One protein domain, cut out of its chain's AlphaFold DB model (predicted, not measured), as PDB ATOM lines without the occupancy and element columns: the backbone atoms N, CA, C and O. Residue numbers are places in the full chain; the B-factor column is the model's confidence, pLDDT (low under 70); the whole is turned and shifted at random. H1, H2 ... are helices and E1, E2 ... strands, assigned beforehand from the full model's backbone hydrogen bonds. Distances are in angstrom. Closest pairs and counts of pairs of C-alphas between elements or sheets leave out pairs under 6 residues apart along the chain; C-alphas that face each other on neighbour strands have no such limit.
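Overview. This is residues 132 to 216 of the 219 residues of an uncharacterized protein of Roseateles depolymerans (UniProt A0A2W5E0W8). One twisted sheet of five strands forms a wall, with H3 packed over one face and running along the strands, while H2 only grazes the sheet. H1 lies off the sheet at one far end of the domain. The printed part has 85 residues, with three named helices and then five named strands, in the order H1 H2 H3 E1 E2 E3 E4 E5. The sheet runs E1 E2 E3 E4 E5, antiparallel throughout, and the class is mixed, helices and strands. The whole is compact and rounded, with a radius of gyration of the C-alphas of 12.6 A and spans of 34 by 29 by 21 A.

Along the chain. Start with the longest strand, E4, residues 200 to 207: find C-alpha 200 at (20.737, 13.919, 20.408), from where it runs 22.3 A. Before it come E1, residues 174 to 176, 6.7 A; E2, residues 179 to 183, 13.2 A; and E3, residues 191 to 197, 17.4 A. E5, residues 210 to 215, covers 17.0 A and ends with C-alpha 215 at (16.321, 18.346, 17.600). Now go back to C-alpha 132 at (4.122, 19.656, 11.344), where H1, residues 132 to 139, begins and runs 10.5 A. H2, residues 144 to 153, measures 14.3 A, and H3, residues 161 to 169, measures 11.5 A.

Arrangement. The five strands form a meander, each strand the antiparallel neighbour of the one before, with E1 and E5 as edge strands. In the hairpin E1 and E2, look at N 176 and O 179, 2.8 A apart and within hydrogen-bond range. Within range too are N 180 and O 194 between E2 and E3, 2.8 A; N 195 and O 202 between E3 and E4, 2.9 A; and N 205 and O 212 between E4 and E5, 2.9 A. H3 is on the sheet at a height over the sheet of 10.1 A. It lies over E3 and only just over E2, on which 3 of its C-alphas fall. It runs along the strands, at 6 degrees to E3 on the local plane; their closest C-alphas, those of Ala 162 and Leu 194, are 7.5 A apart. H2 only grazes the sheet, with its residues 146 to 153. H2 and H3 are near each other, with 7 pairs of C-alphas within 10 A. H1 is close to H2 but not clearly touching, the closest C-alphas being those of Leu 139 and Leu 147, 7.2 A. H1 is only just not on the sheet, with 4 pairs of C-alphas within 10 A. In H1, H2 and H3 every O i to N i+4 pair is within hydrogen-bond range.

Size, cuts and confidence. The two C-alphas farthest apart, those of Ala 140 and Pro 177, are 34.5 A apart. The printed part has no cut and no long link. Its mean pLDDT is 81.5; look for values under 70 at residues 184 to 190 and 207 to 210.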
ATOM      1  N   ASP A 132       3.953  18.579  12.325       72.62
ATOM      2  CA  ASP A 132       4.122  19.656  11.344       72.62
ATOM      3  C   ASP A 132       2.996  20.695  11.425       72.62
ATOM      4  O   ASP A 132       3.254  21.897  11.392       72.62
ATOM      5  N   ALA A 133       1.740  20.256  11.582       75.00
ATOM      6  CA  ALA A 133       0.602  21.164  11.715       75.00
ATOM      7  C   ALA A 133       0.671  21.978  13.018       75.00
ATOM      8  O   ALA A 133       0.358  23.168  13.012       75.00
ATOM      9  N   ARG A 134       1.140  21.373  14.120       70.00
ATOM     10  CA  ARG A 134       1.410  22.086  15.380       70.00
ATOM     11  C   ARG A 134       2.490  23.139  15.197       70.00
ATOM     12  O   ARG A 134       2.297  24.274  15.621       70.00
ATOM     13  N   GLN A 135       3.592  22.780  14.539       73.75
ATOM     14  CA  GLN A 135       4.672  23.716  14.242       73.75
ATOM     15  C   GLN A 135       4.165  24.891  13.395       73.75
ATOM     16  O   GLN A 135       4.400  26.042  13.752       73.75
ATOM     17  N   GLN A 136       3.418  24.627  12.322       76.81
ATOM     18  CA  GLN A 136       2.864  25.670  11.453       76.81
ATOM     19  C   GLN A 136       1.879  26.592  12.176       76.81
ATOM     20  O   GLN A 136       2.024  27.813  12.105       76.81
ATOM     21  N   ALA A 137       0.893  26.028  12.883       73.31
ATOM     22  CA  ALA A 137      -0.110  26.803  13.610       73.31
ATOM     23  C   ALA A 137       0.542  27.736  14.631       73.31
ATOM     24  O   ALA A 137       0.131  28.880  14.813       73.31
ATOM     25  N   ALA A 138       1.593  27.248  15.274       72.50
ATOM     26  CA  ALA A 138       2.219  27.979  16.338       72.50
ATOM     27  C   ALA A 138       3.252  29.008  15.805       72.50
ATOM     28  O   ALA A 138       3.402  30.063  16.411       72.50
ATOM     29  N   LEU A 139       3.874  28.792  14.634       77.50
ATOM     30  CA  LEU A 139       4.612  29.844  13.908       77.50
ATOM     31  C   LEU A 139       3.682  30.981  13.446       77.50
ATOM     32  O   LEU A 139       4.087  32.141  13.439       77.50
ATOM     33  N   ALA A 140       2.432  30.673  13.083       80.62
ATOM     34  CA  ALA A 140       1.481  31.656  12.558       80.62
ATOM     35  C   ALA A 140       1.035  32.718  13.583       80.62
ATOM     36  O   ALA A 140       0.572  33.786  13.187       80.62
ATOM     37  N   VAL A 141       1.169  32.442  14.884       74.19
ATOM     38  CA  VAL A 141       0.780  33.362  15.972       74.19
ATOM     39  C   VAL A 141       1.965  34.115  16.593       74.19
ATOM     40  O   VAL A 141       1.767  34.918  17.509       74.19
ATOM     41  N   MET A 142       3.186  33.860  16.112       77.81
ATOM     42  CA  MET A 142       4.401  34.508  16.607       77.81
ATOM     43  C   MET A 142       4.524  35.960  16.133       77.81
ATOM     44  O   MET A 142       4.133  36.307  15.017       77.81
ATOM     45  N   THR A 143       5.127  36.819  16.959       80.50
ATOM     46  CA  THR A 143       5.547  38.162  16.526       80.50
ATOM     47  C   THR A 143       6.727  38.083  15.553       80.50
ATOM     48  O   THR A 143       7.450  37.082  15.518       80.50
ATOM     49  N   PRO A 144       7.000  39.156  14.789       84.19
ATOM     50  CA  PRO A 144       8.214  39.236  13.986       84.19
ATOM     51  C   PRO A 144       9.506  39.030  14.793       84.19
ATOM     52  O   PRO A 144      10.444  38.429  14.269       84.19
ATOM     53  N   GLU A 145       9.579  39.480  16.056       77.06
ATOM     54  CA  GLU A 145      10.761  39.226  16.895       77.06
ATOM     55  C   GLU A 145      10.891  37.749  17.278       77.06
ATOM     56  O   GLU A 145      11.991  37.197  17.241       77.06
ATOM     57  N   GLU A 146       9.775  37.099  17.618       77.56
ATOM     58  CA  GLU A 146       9.727  35.673  17.951       77.56
ATOM     59  C   GLU A 146      10.132  34.820  16.733       77.56
ATOM     60  O   GLU A 146      10.998  33.952  16.849       77.56
ATOM     61  N   LEU A 147       9.625  35.141  15.536       82.81
ATOM     62  CA  LEU A 147      10.034  34.500  14.280       82.81
ATOM     63  C   LEU A 147      11.521  34.715  13.971       82.81
ATOM     64  O   LEU A 147      12.212  33.786  13.548       82.81
ATOM     65  N   ALA A 148      12.046  35.922  14.203       84.25
ATOM     66  CA  ALA A 148      13.465  36.215  14.010       84.25
ATOM     67  C   ALA A 148      14.362  35.439  14.988       84.25
ATOM     68  O   ALA A 148      15.498  35.102  14.644       84.25
ATOM     69  N   LEU A 149      13.874  35.152  16.198       79.44
ATOM     70  CA  LEU A 149      14.565  34.303  17.165       79.44
ATOM     71  C   LEU A 149      14.538  32.830  16.732       79.44
ATOM     72  O   LEU A 149      15.587  32.188  16.723       79.44
ATOM     73  N   VAL A 150      13.385  32.316  16.293       79.56
ATOM     74  CA  VAL A 150      13.270  30.945  15.765       79.56
ATOM     75  C   VAL A 150      14.194  30.737  14.564       79.56
ATOM     76  O   VAL A 150      14.965  29.783  14.547       79.56
ATOM     77  N   ALA A 151      14.230  31.678  13.617       84.00
ATOM     78  CA  ALA A 151      15.130  31.612  12.465       84.00
ATOM     79  C   ALA A 151      16.623  31.620  12.849       84.00
ATOM     80  O   ALA A 151      17.468  31.133  12.094       84.00
ATOM     81  N   GLN A 152      16.984  32.187  14.007       83.69
ATOM     82  CA  GLN A 152      18.341  32.067  14.548       83.69
ATOM     83  C   GLN A 152      18.584  30.680  15.140       83.69
ATOM     84  O   GLN A 152      19.668  30.128  14.952       83.69
ATOM     85  N   PHE A 153      17.584  30.106  15.809       83.56
ATOM     86  CA  PHE A 153      17.656  28.766  16.387       83.56
ATOM     87  C   PHE A 153      17.715  27.656  15.335       83.56
ATOM     88  O   PHE A 153      18.451  26.693  15.519       83.56
ATOM     89  N   GLU A 154      17.045  27.811  14.195       81.50
ATOM     90  CA  GLU A 154      17.111  26.856  13.077       81.50
ATOM     91  C   GLU A 154      18.500  26.769  12.425       81.50
ATOM     92  O   GLU A 154      18.822  25.785  11.765       81.50
ATOM     93  N   ARG A 155      19.359  27.777  12.628       85.44
ATOM     94  CA  ARG A 155      20.761  27.764  12.165       85.44
ATOM     95  C   ARG A 155      21.698  27.055  13.142       85.44
ATOM     96  O   ARG A 155      22.903  26.960  12.886       85.44
ATOM     97  N   LEU A 156      21.172  26.623  14.287       89.38
ATOM     98  CA  LEU A 156      21.948  25.917  15.286       89.38
ATOM     99  C   LEU A 156      22.078  24.442  14.909       89.38
ATOM    100  O   LEU A 156      21.161  23.812  14.393       89.38
ATOM    101  N   ASN A 157      23.233  23.881  15.228       89.50
ATOM    102  CA  ASN A 157      23.520  22.460  15.146       89.50
ATOM    103  C   ASN A 157      24.262  22.019  16.410       89.50
ATOM    104  O   ASN A 157      24.672  22.842  17.235       89.50
ATOM    105  N   ALA A 158      24.449  20.712  16.577       86.38
ATOM    106  CA  ALA A 158      25.098  20.142  17.755       86.38
ATOM    107  C   ALA A 158      26.513  20.706  18.006       86.38
ATOM    108  O   ALA A 158      26.983  20.703  19.142       86.38
ATOM    109  N   VAL A 159      27.186  21.210  16.964       89.06
ATOM    110  CA  VAL A 159      28.544  21.764  17.049       89.06
ATOM    111  C   VAL A 159      28.545  23.212  17.541       89.06
ATOM    112  O   VAL A 159      29.426  23.599  18.309       89.06
ATOM    113  N   ASN A 160      27.591  24.036  17.097       91.19
ATOM    114  CA  ASN A 160      27.605  25.478  17.356       91.19
ATOM    115  C   ASN A 160      26.625  25.932  18.456       91.19
ATOM    116  O   ASN A 160      26.836  27.007  19.024       91.19
ATOM    117  N   ALA A 161      25.614  25.124  18.805       90.62
ATOM    118  CA  ALA A 161      24.474  25.556  19.619       90.62
ATOM    119  C   ALA A 161      24.888  26.173  20.956       90.62
ATOM    120  O   ALA A 161      24.507  27.297  21.270       90.62
ATOM    121  N   ALA A 162      25.736  25.486  21.721       90.19
ATOM    122  CA  ALA A 162      26.154  25.960  23.038       90.19
ATOM    123  C   ALA A 162      26.948  27.280  22.977       90.19
ATOM    124  O   ALA A 162      26.889  28.089  23.903       90.19
ATOM    125  N   ARG A 163      27.715  27.512  21.905       92.19
ATOM    126  CA  ARG A 163      28.473  28.758  21.722       92.19
ATOM    127  C   ARG A 163      27.550  29.898  21.313       92.19
ATOM    128  O   ARG A 163      27.619  30.975  21.900       92.19
ATOM    129  N   GLU A 164      26.692  29.665  20.325       91.38
ATOM    130  CA  GLU A 164      25.792  30.700  19.816       91.38
ATOM    131  C   GLU A 164      24.738  31.097  20.849       91.38
ATOM    132  O   GLU A 164      24.491  32.285  21.026       91.38
ATOM    133  N   LEU A 165      24.186  30.144  21.605       90.06
ATOM    134  CA  LEU A 165      23.251  30.455  22.688       90.06
ATOM    135  C   LEU A 165      23.915  31.296  23.780       90.06
ATOM    136  O   LEU A 165      23.316  32.268  24.227       90.06
ATOM    137  N   ARG A 166      25.177  31.025  24.144       91.88
ATOM    138  CA  ARG A 166      25.919  31.900  25.070       91.88
ATOM    139  C   ARG A 166      26.122  33.307  24.514       91.88
ATOM    140  O   ARG A 166      26.032  34.279  25.257       91.88
ATOM    141  N   ARG A 167      26.375  33.431  23.209       90.12
ATOM    142  CA  ARG A 167      26.509  34.733  22.542       90.12
ATOM    143  C   ARG A 167      25.188  35.508  22.529       90.12
ATOM    144  O   ARG A 167      25.204  36.725  22.674       90.12
ATOM    145  N   LEU A 168      24.068  34.815  22.333       85.19
ATOM    146  CA  LEU A 168      22.736  35.414  22.228       85.19
ATOM    147  C   LEU A 168      22.104  35.723  23.590       85.19
ATOM    148  O   LEU A 168      21.444  36.747  23.739       85.19
ATOM    149  N   LEU A 169      22.279  34.833  24.564       85.25
ATOM    150  CA  LEU A 169      21.536  34.828  25.827       85.25
ATOM    151  C   LEU A 169      22.415  35.133  27.048       85.25
ATOM    152  O   LEU A 169      21.886  35.348  28.136       85.25
ATOM    153  N   GLY A 170      23.740  35.164  26.885       89.06
ATOM    154  CA  GLY A 170      24.694  35.265  27.987       89.06
ATOM    155  C   GLY A 170      25.014  33.910  28.627       89.06
ATOM    156  O   GLY A 170      24.745  32.845  28.066       89.06
ATOM    157  N   ALA A 171      25.636  33.940  29.807       90.69
ATOM    158  CA  ALA A 171      25.963  32.721  30.545       90.69
ATOM    159  C   ALA A 171      24.682  32.009  31.034       90.69
ATOM    160  O   ALA A 171      23.759  32.689  31.488       90.69
ATOM    161  N   PRO A 172      24.606  30.667  30.948       92.38
ATOM    162  CA  PRO A 172      23.467  29.922  31.475       92.38
ATOM    163  C   PRO A 172      23.433  29.976  33.010       92.38
ATOM    164  O   PRO A 172      24.476  30.003  33.662       92.38
ATOM    165  N   GLN A 173      22.234  29.948  33.595       92.06
ATOM    166  CA  GLN A 173      22.051  29.802  35.045       92.06
ATOM    167  C   GLN A 173      22.225  28.349  35.501       92.06
ATOM    168  O   GLN A 173      22.637  28.103  36.633       92.06
ATOM    169  N   VAL A 174      21.921  27.386  34.626       89.31
ATOM    170  CA  VAL A 174      22.139  25.954  34.867       89.31
ATOM    171  C   VAL A 174      23.128  25.440  33.835       89.31
ATOM    172  O   VAL A 174      22.873  25.559  32.641       89.31
ATOM    173  N   GLU A 175      24.233  24.842  34.277       93.12
ATOM    174  CA  GLU A 175      25.236  24.251  33.390       93.12
ATOM    175  C   GLU A 175      25.699  22.892  33.918       93.12
ATOM    176  O   GLU A 175      26.319  22.774  34.973       93.12
ATOM    177  N   GLN A 176      25.368  21.851  33.165       90.38
ATOM    178  CA  GLN A 176      25.741  20.462  33.394       90.38
ATOM    179  C   GLN A 176      26.167  19.835  32.056       90.38
ATOM    180  O   GLN A 176      25.782  20.335  30.996       90.38
ATOM    181  N   PRO A 177      26.915  18.712  32.055       87.12
ATOM    182  CA  PRO A 177      27.444  18.114  30.823       87.12
ATOM    183  C   PRO A 177      26.402  17.828  29.729       87.12
ATOM    184  O   PRO A 177      26.736  17.849  28.549       87.12
ATOM    185  N   GLN A 178      25.150  17.573  30.114       90.00
ATOM    186  CA  GLN A 178      24.049  17.232  29.206       90.00
ATOM    187  C   GLN A 178      22.884  18.229  29.271       90.00
ATOM    188  O   GLN A 178      21.827  17.963  28.702       90.00
ATOM    189  N   LEU A 179      23.040  19.353  29.977       91.44
ATOM    190  CA  LEU A 179      21.971  20.326  30.178       91.44
ATOM    191  C   LEU A 179      22.535  21.731  30.394       91.44
ATOM    192  O   LEU A 179      23.303  21.966  31.321       91.44
ATOM    193  N   MET A 180      22.086  22.679  29.582       93.81
ATOM    194  CA  MET A 180      22.281  24.111  29.792       93.81
ATOM    195  C   MET A 180      20.917  24.796  29.840       93.81
ATOM    196  O   MET A 180      20.047  24.469  29.035       93.81
ATOM    197  N   GLY A 181      20.718  25.730  30.769       91.31
ATOM    198  CA  GLY A 181      19.450  26.437  30.956       91.31
ATOM    199  C   GLY A 181      19.637  27.942  31.104       91.31
ATOM    200  O   GLY A 181      20.478  28.390  31.885       91.31
ATOM    201  N   TRP A 182      18.820  28.702  30.377       90.38
ATOM    202  CA  TRP A 182      18.709  30.155  30.446       90.38
ATOM    203  C   TRP A 182      17.313  30.551  30.913       90.38
ATOM    204  O   TRP A 182      16.317  30.204  30.280       90.38
ATOM    205  N   MET A 183      17.241  31.321  31.992       83.00
ATOM    206  CA  MET A 183      16.005  31.930  32.479       83.00
ATOM    207  C   MET A 183      16.069  33.435  32.236       83.00
ATOM    208  O   MET A 183      16.964  34.108  32.749       83.00
ATOM    209  N   ARG A 184      15.140  33.974  31.435       68.06
ATOM    210  CA  ARG A 184      15.098  35.424  31.148       68.06
ATOM    211  C   ARG A 184      14.280  36.235  32.163       68.06
ATOM    212  O   ARG A 184      14.332  37.459  32.128       68.06
ATOM    213  N   SER A 185      13.561  35.568  33.065       62.44
ATOM    214  CA  SER A 185      12.775  36.158  34.158       62.44
ATOM    215  C   SER A 185      12.684  35.182  35.335       62.44
ATOM    216  O   SER A 185      12.902  33.987  35.146       62.44
ATOM    217  N   GLU A 186      12.320  35.668  36.527       54.19
ATOM    218  CA  GLU A 186      11.953  34.798  37.665       54.19
ATOM    219  C   GLU A 186      10.720  33.930  37.359       54.19
ATOM    220  O   GLU A 186      10.540  32.873  37.957       54.19
ATOM    221  N   ASP A 187       9.900  34.338  36.385       54.34
ATOM    222  CA  ASP A 187       8.799  33.528  35.876       54.34
ATOM    223  C   ASP A 187       9.337  32.426  34.940       54.34
ATOM    224  O   ASP A 187      10.011  32.717  33.941       54.34
ATOM    225  N   MET A 188       9.017  31.162  35.247       54.41
ATOM    226  CA  MET A 188       9.415  29.955  34.495       54.41
ATOM    227  C   MET A 188       8.922  29.963  33.038       54.41
ATOM    228  O   MET A 188       9.376  29.163  32.226       54.41
ATOM    229  N   LYS A 189       8.036  30.897  32.677       57.09
ATOM    230  CA  LYS A 189       7.447  31.057  31.339       57.09
ATOM    231  C   LYS A 189       8.430  31.456  30.234       57.09
ATOM    232  O   LYS A 189       8.038  31.434  29.071       57.09
ATOM    233  N   ASN A 190       9.677  31.798  30.572       69.69
ATOM    234  CA  ASN A 190      10.730  32.184  29.621       69.69
ATOM    235  C   ASN A 190      12.015  31.361  29.817       69.69
ATOM    236  O   ASN A 190      13.116  31.915  29.940       69.69
ATOM    237  N   LEU A 191      11.868  30.039  29.896       82.25
ATOM    238  CA  LEU A 191      12.987  29.102  29.909       82.25
ATOM    239  C   LEU A 191      13.457  28.823  28.481       82.25
ATOM    240  O   LEU A 191      12.644  28.511  27.619       82.25
ATOM    241  N   ILE A 192      14.765  28.858  28.248       87.75
ATOM    242  CA  ILE A 192      15.413  28.244  27.085       87.75
ATOM    243  C   ILE A 192      16.369  27.185  27.627       87.75
ATOM    244  O   ILE A 192      17.143  27.468  28.538       87.75
ATOM    245  N   SER A 193      16.340  25.968  27.096       90.88
ATOM    246  CA  SER A 193      17.230  24.888  27.508       90.88
ATOM    247  C   SER A 193      17.851  24.174  26.317       90.88
ATOM    248  O   SER A 193      17.217  23.940  25.294       90.88
ATOM    249  N   LEU A 194      19.117  23.806  26.457       91.62
ATOM    250  CA  LEU A 194      19.823  22.925  25.541       91.62
ATOM    251  C   LEU A 194      20.140  21.646  26.308       91.62
ATOM    252  O   LEU A 194      20.914  21.679  27.261       91.62
ATOM    253  N   SER A 195      19.542  20.528  25.918       92.44
ATOM    254  CA  SER A 195      19.673  19.253  26.630       92.44
ATOM    255  C   SER A 195      20.034  18.111  25.690       92.44
ATOM    256  O   SER A 195      19.779  18.191  24.489       92.44
ATOM    257  N   GLN A 196      20.644  17.053  26.218       89.56
ATOM    258  CA  GLN A 196      20.903  15.836  25.459       89.56
ATOM    259  C   GLN A 196      19.884  14.750  25.824       89.56
ATOM    260  O   GLN A 196      19.860  14.264  26.950       89.56
ATOM    261  N   THR A 197      19.092  14.317  24.844       80.44
ATOM    262  CA  THR A 197      18.088  13.255  24.997       80.44
ATOM    263  C   THR A 197      18.399  12.141  24.008       80.44
ATOM    264  O   THR A 197      18.478  12.376  22.803       80.44
ATOM    265  N   GLN A 198      18.618  10.919  24.507       82.75
ATOM    266  CA  GLN A 198      18.968   9.748  23.680       82.75
ATOM    267  C   GLN A 198      20.159  10.003  22.730       82.75
ATOM    268  O   GLN A 198      20.156   9.603  21.568       82.75
ATOM    269  N   GLY A 199      21.178  10.723  23.214       82.19
ATOM    270  CA  GLY A 199      22.378  11.061  22.443       82.19
ATOM    271  C   GLY A 199      22.219  12.226  21.459       82.19
ATOM    272  O   GLY A 199      23.220  12.672  20.902       82.19
ATOM    273  N   LYS A 200      21.009  12.768  21.279       85.06
ATOM    274  CA  LYS A 200      20.737  13.919  20.408       85.06
ATOM    275  C   LYS A 200      20.625  15.198  21.226       85.06
ATOM    276  O   LYS A 200      20.033  15.191  22.301       85.06
ATOM    277  N   TRP A 201      21.167  16.293  20.706       86.00
ATOM    278  CA  TRP A 201      20.967  17.607  21.307       86.00
ATOM    279  C   TRP A 201      19.591  18.153  20.932       86.00
ATOM    280  O   TRP A 201      19.199  18.123  19.768       86.00
ATOM    281  N   VAL A 202      18.865  18.652  21.924       86.12
ATOM    282  CA  VAL A 202      17.534  19.235  21.791       86.12
ATOM    283  C   VAL A 202      17.572  20.626  22.398       86.12
ATOM    284  O   VAL A 202      17.895  20.792  23.576       86.12
ATOM    285  N   LEU A 203      17.239  21.627  21.590       87.25
ATOM    286  CA  LEU A 203      16.956  22.970  22.072       87.25
ATOM    287  C   LEU A 203      15.463  23.049  22.365       87.25
ATOM    288  O   LEU A 203      14.669  22.754  21.480       87.25
ATOM    289  N   SER A 204      15.089  23.431  23.580       85.25
ATOM    290  CA  SER A 204      13.703  23.654  23.985       85.25
ATOM    291  C   SER A 204      13.527  25.062  24.531       85.25
ATOM    292  O   SER A 204      14.463  25.632  25.086       85.25
ATOM    293  N   TRP A 205      12.344  25.644  24.379       83.62
ATOM    294  CA  TRP A 205      12.039  26.935  24.984       83.62
ATOM    295  C   TRP A 205      10.555  27.096  25.287       83.62
ATOM    296  O   TRP A 205       9.710  26.522  24.609       83.62
ATOM    297  N   LEU A 206      10.237  27.894  26.301       76.62
ATOM    298  CA  LEU A 206       8.878  28.331  26.589       76.62
ATOM    299  C   LEU A 206       8.647  29.699  25.949       76.62
ATOM    300  O   LEU A 206       9.436  30.626  26.133       76.62
ATOM    301  N   LEU A 207       7.561  29.813  25.192       69.44
ATOM    302  CA  LEU A 207       7.080  31.074  24.644       69.44
ATOM    303  C   LEU A 207       5.588  31.179  24.952       69.44
ATOM    304  O   LEU A 207       4.799  30.375  24.463       69.44
ATOM    305  N   ARG A 208       5.214  32.155  25.790       66.38
ATOM    306  CA  ARG A 208       3.824  32.367  26.248       66.38
ATOM    307  C   ARG A 208       3.194  31.112  26.873       66.38
ATOM    308  O   ARG A 208       2.036  30.806  26.623       66.38
ATOM    309  N   GLY A 209       3.975  30.372  27.663       61.44
ATOM    310  CA  GLY A 209       3.525  29.137  28.320       61.44
ATOM    311  C   GLY A 209       3.496  27.901  27.416       61.44
ATOM    312  O   GLY A 209       3.358  26.792  27.919       61.44
ATOM    313  N   GLN A 210       3.701  28.052  26.105       68.25
ATOM    314  CA  GLN A 210       3.811  26.925  25.190       68.25
ATOM    315  C   GLN A 210       5.262  26.443  25.107       68.25
ATOM    316  O   GLN A 210       6.172  27.245  24.876       68.25
ATOM    317  N   LEU A 211       5.476  25.137  25.301       74.06
ATOM    318  CA  LEU A 211       6.784  24.504  25.151       74.06
ATOM    319  C   LEU A 211       7.058  24.198  23.683       74.06
ATOM    320  O   LEU A 211       6.263  23.575  22.981       74.06
ATOM    321  N   TRP A 212       8.242  24.591  23.263       76.06
ATOM    322  CA  TRP A 212       8.785  24.383  21.942       76.06
ATOM    323  C   TRP A 212      10.066  23.588  22.034       76.06
ATOM    324  O   TRP A 212      10.773  23.659  23.039       76.06
ATOM    325  N   GLY A 213      10.402  22.881  20.962       79.75
ATOM    326  CA  GLY A 213      11.722  22.304  20.845       79.75
ATOM    327  C   GLY A 213      12.061  21.851  19.441       79.75
ATOM    328  O   GLY A 213      11.188  21.567  18.625       79.75
ATOM    329  N   LEU A 214      13.359  21.784  19.175       79.50
ATOM    330  CA  LEU A 214      13.923  21.267  17.941       79.50
ATOM    331  C   LEU A 214      15.101  20.354  18.263       79.50
ATOM    332  O   LEU A 214      15.941  20.647  19.118       79.50
ATOM    333  N   THR A 215      15.149  19.219  17.570       81.12
ATOM    334  CA  THR A 215      16.321  18.346  17.600       81.12
ATOM    335  C   THR A 215      17.379  18.956  16.699       81.12
ATOM    336  O   THR A 215      17.136  19.177  15.515       81.12
ATOM    337  N   LEU A 216      18.550  19.226  17.261       80.69
ATOM    338  CA  LEU A 216      19.641  19.852  16.538       80.69
ATOM    339  C   LEU A 216      20.303  18.838  15.597       80.69
ATOM    340  O   LEU A 216      20.630  17.725  16.032       80.69
TER     341      LEU A 216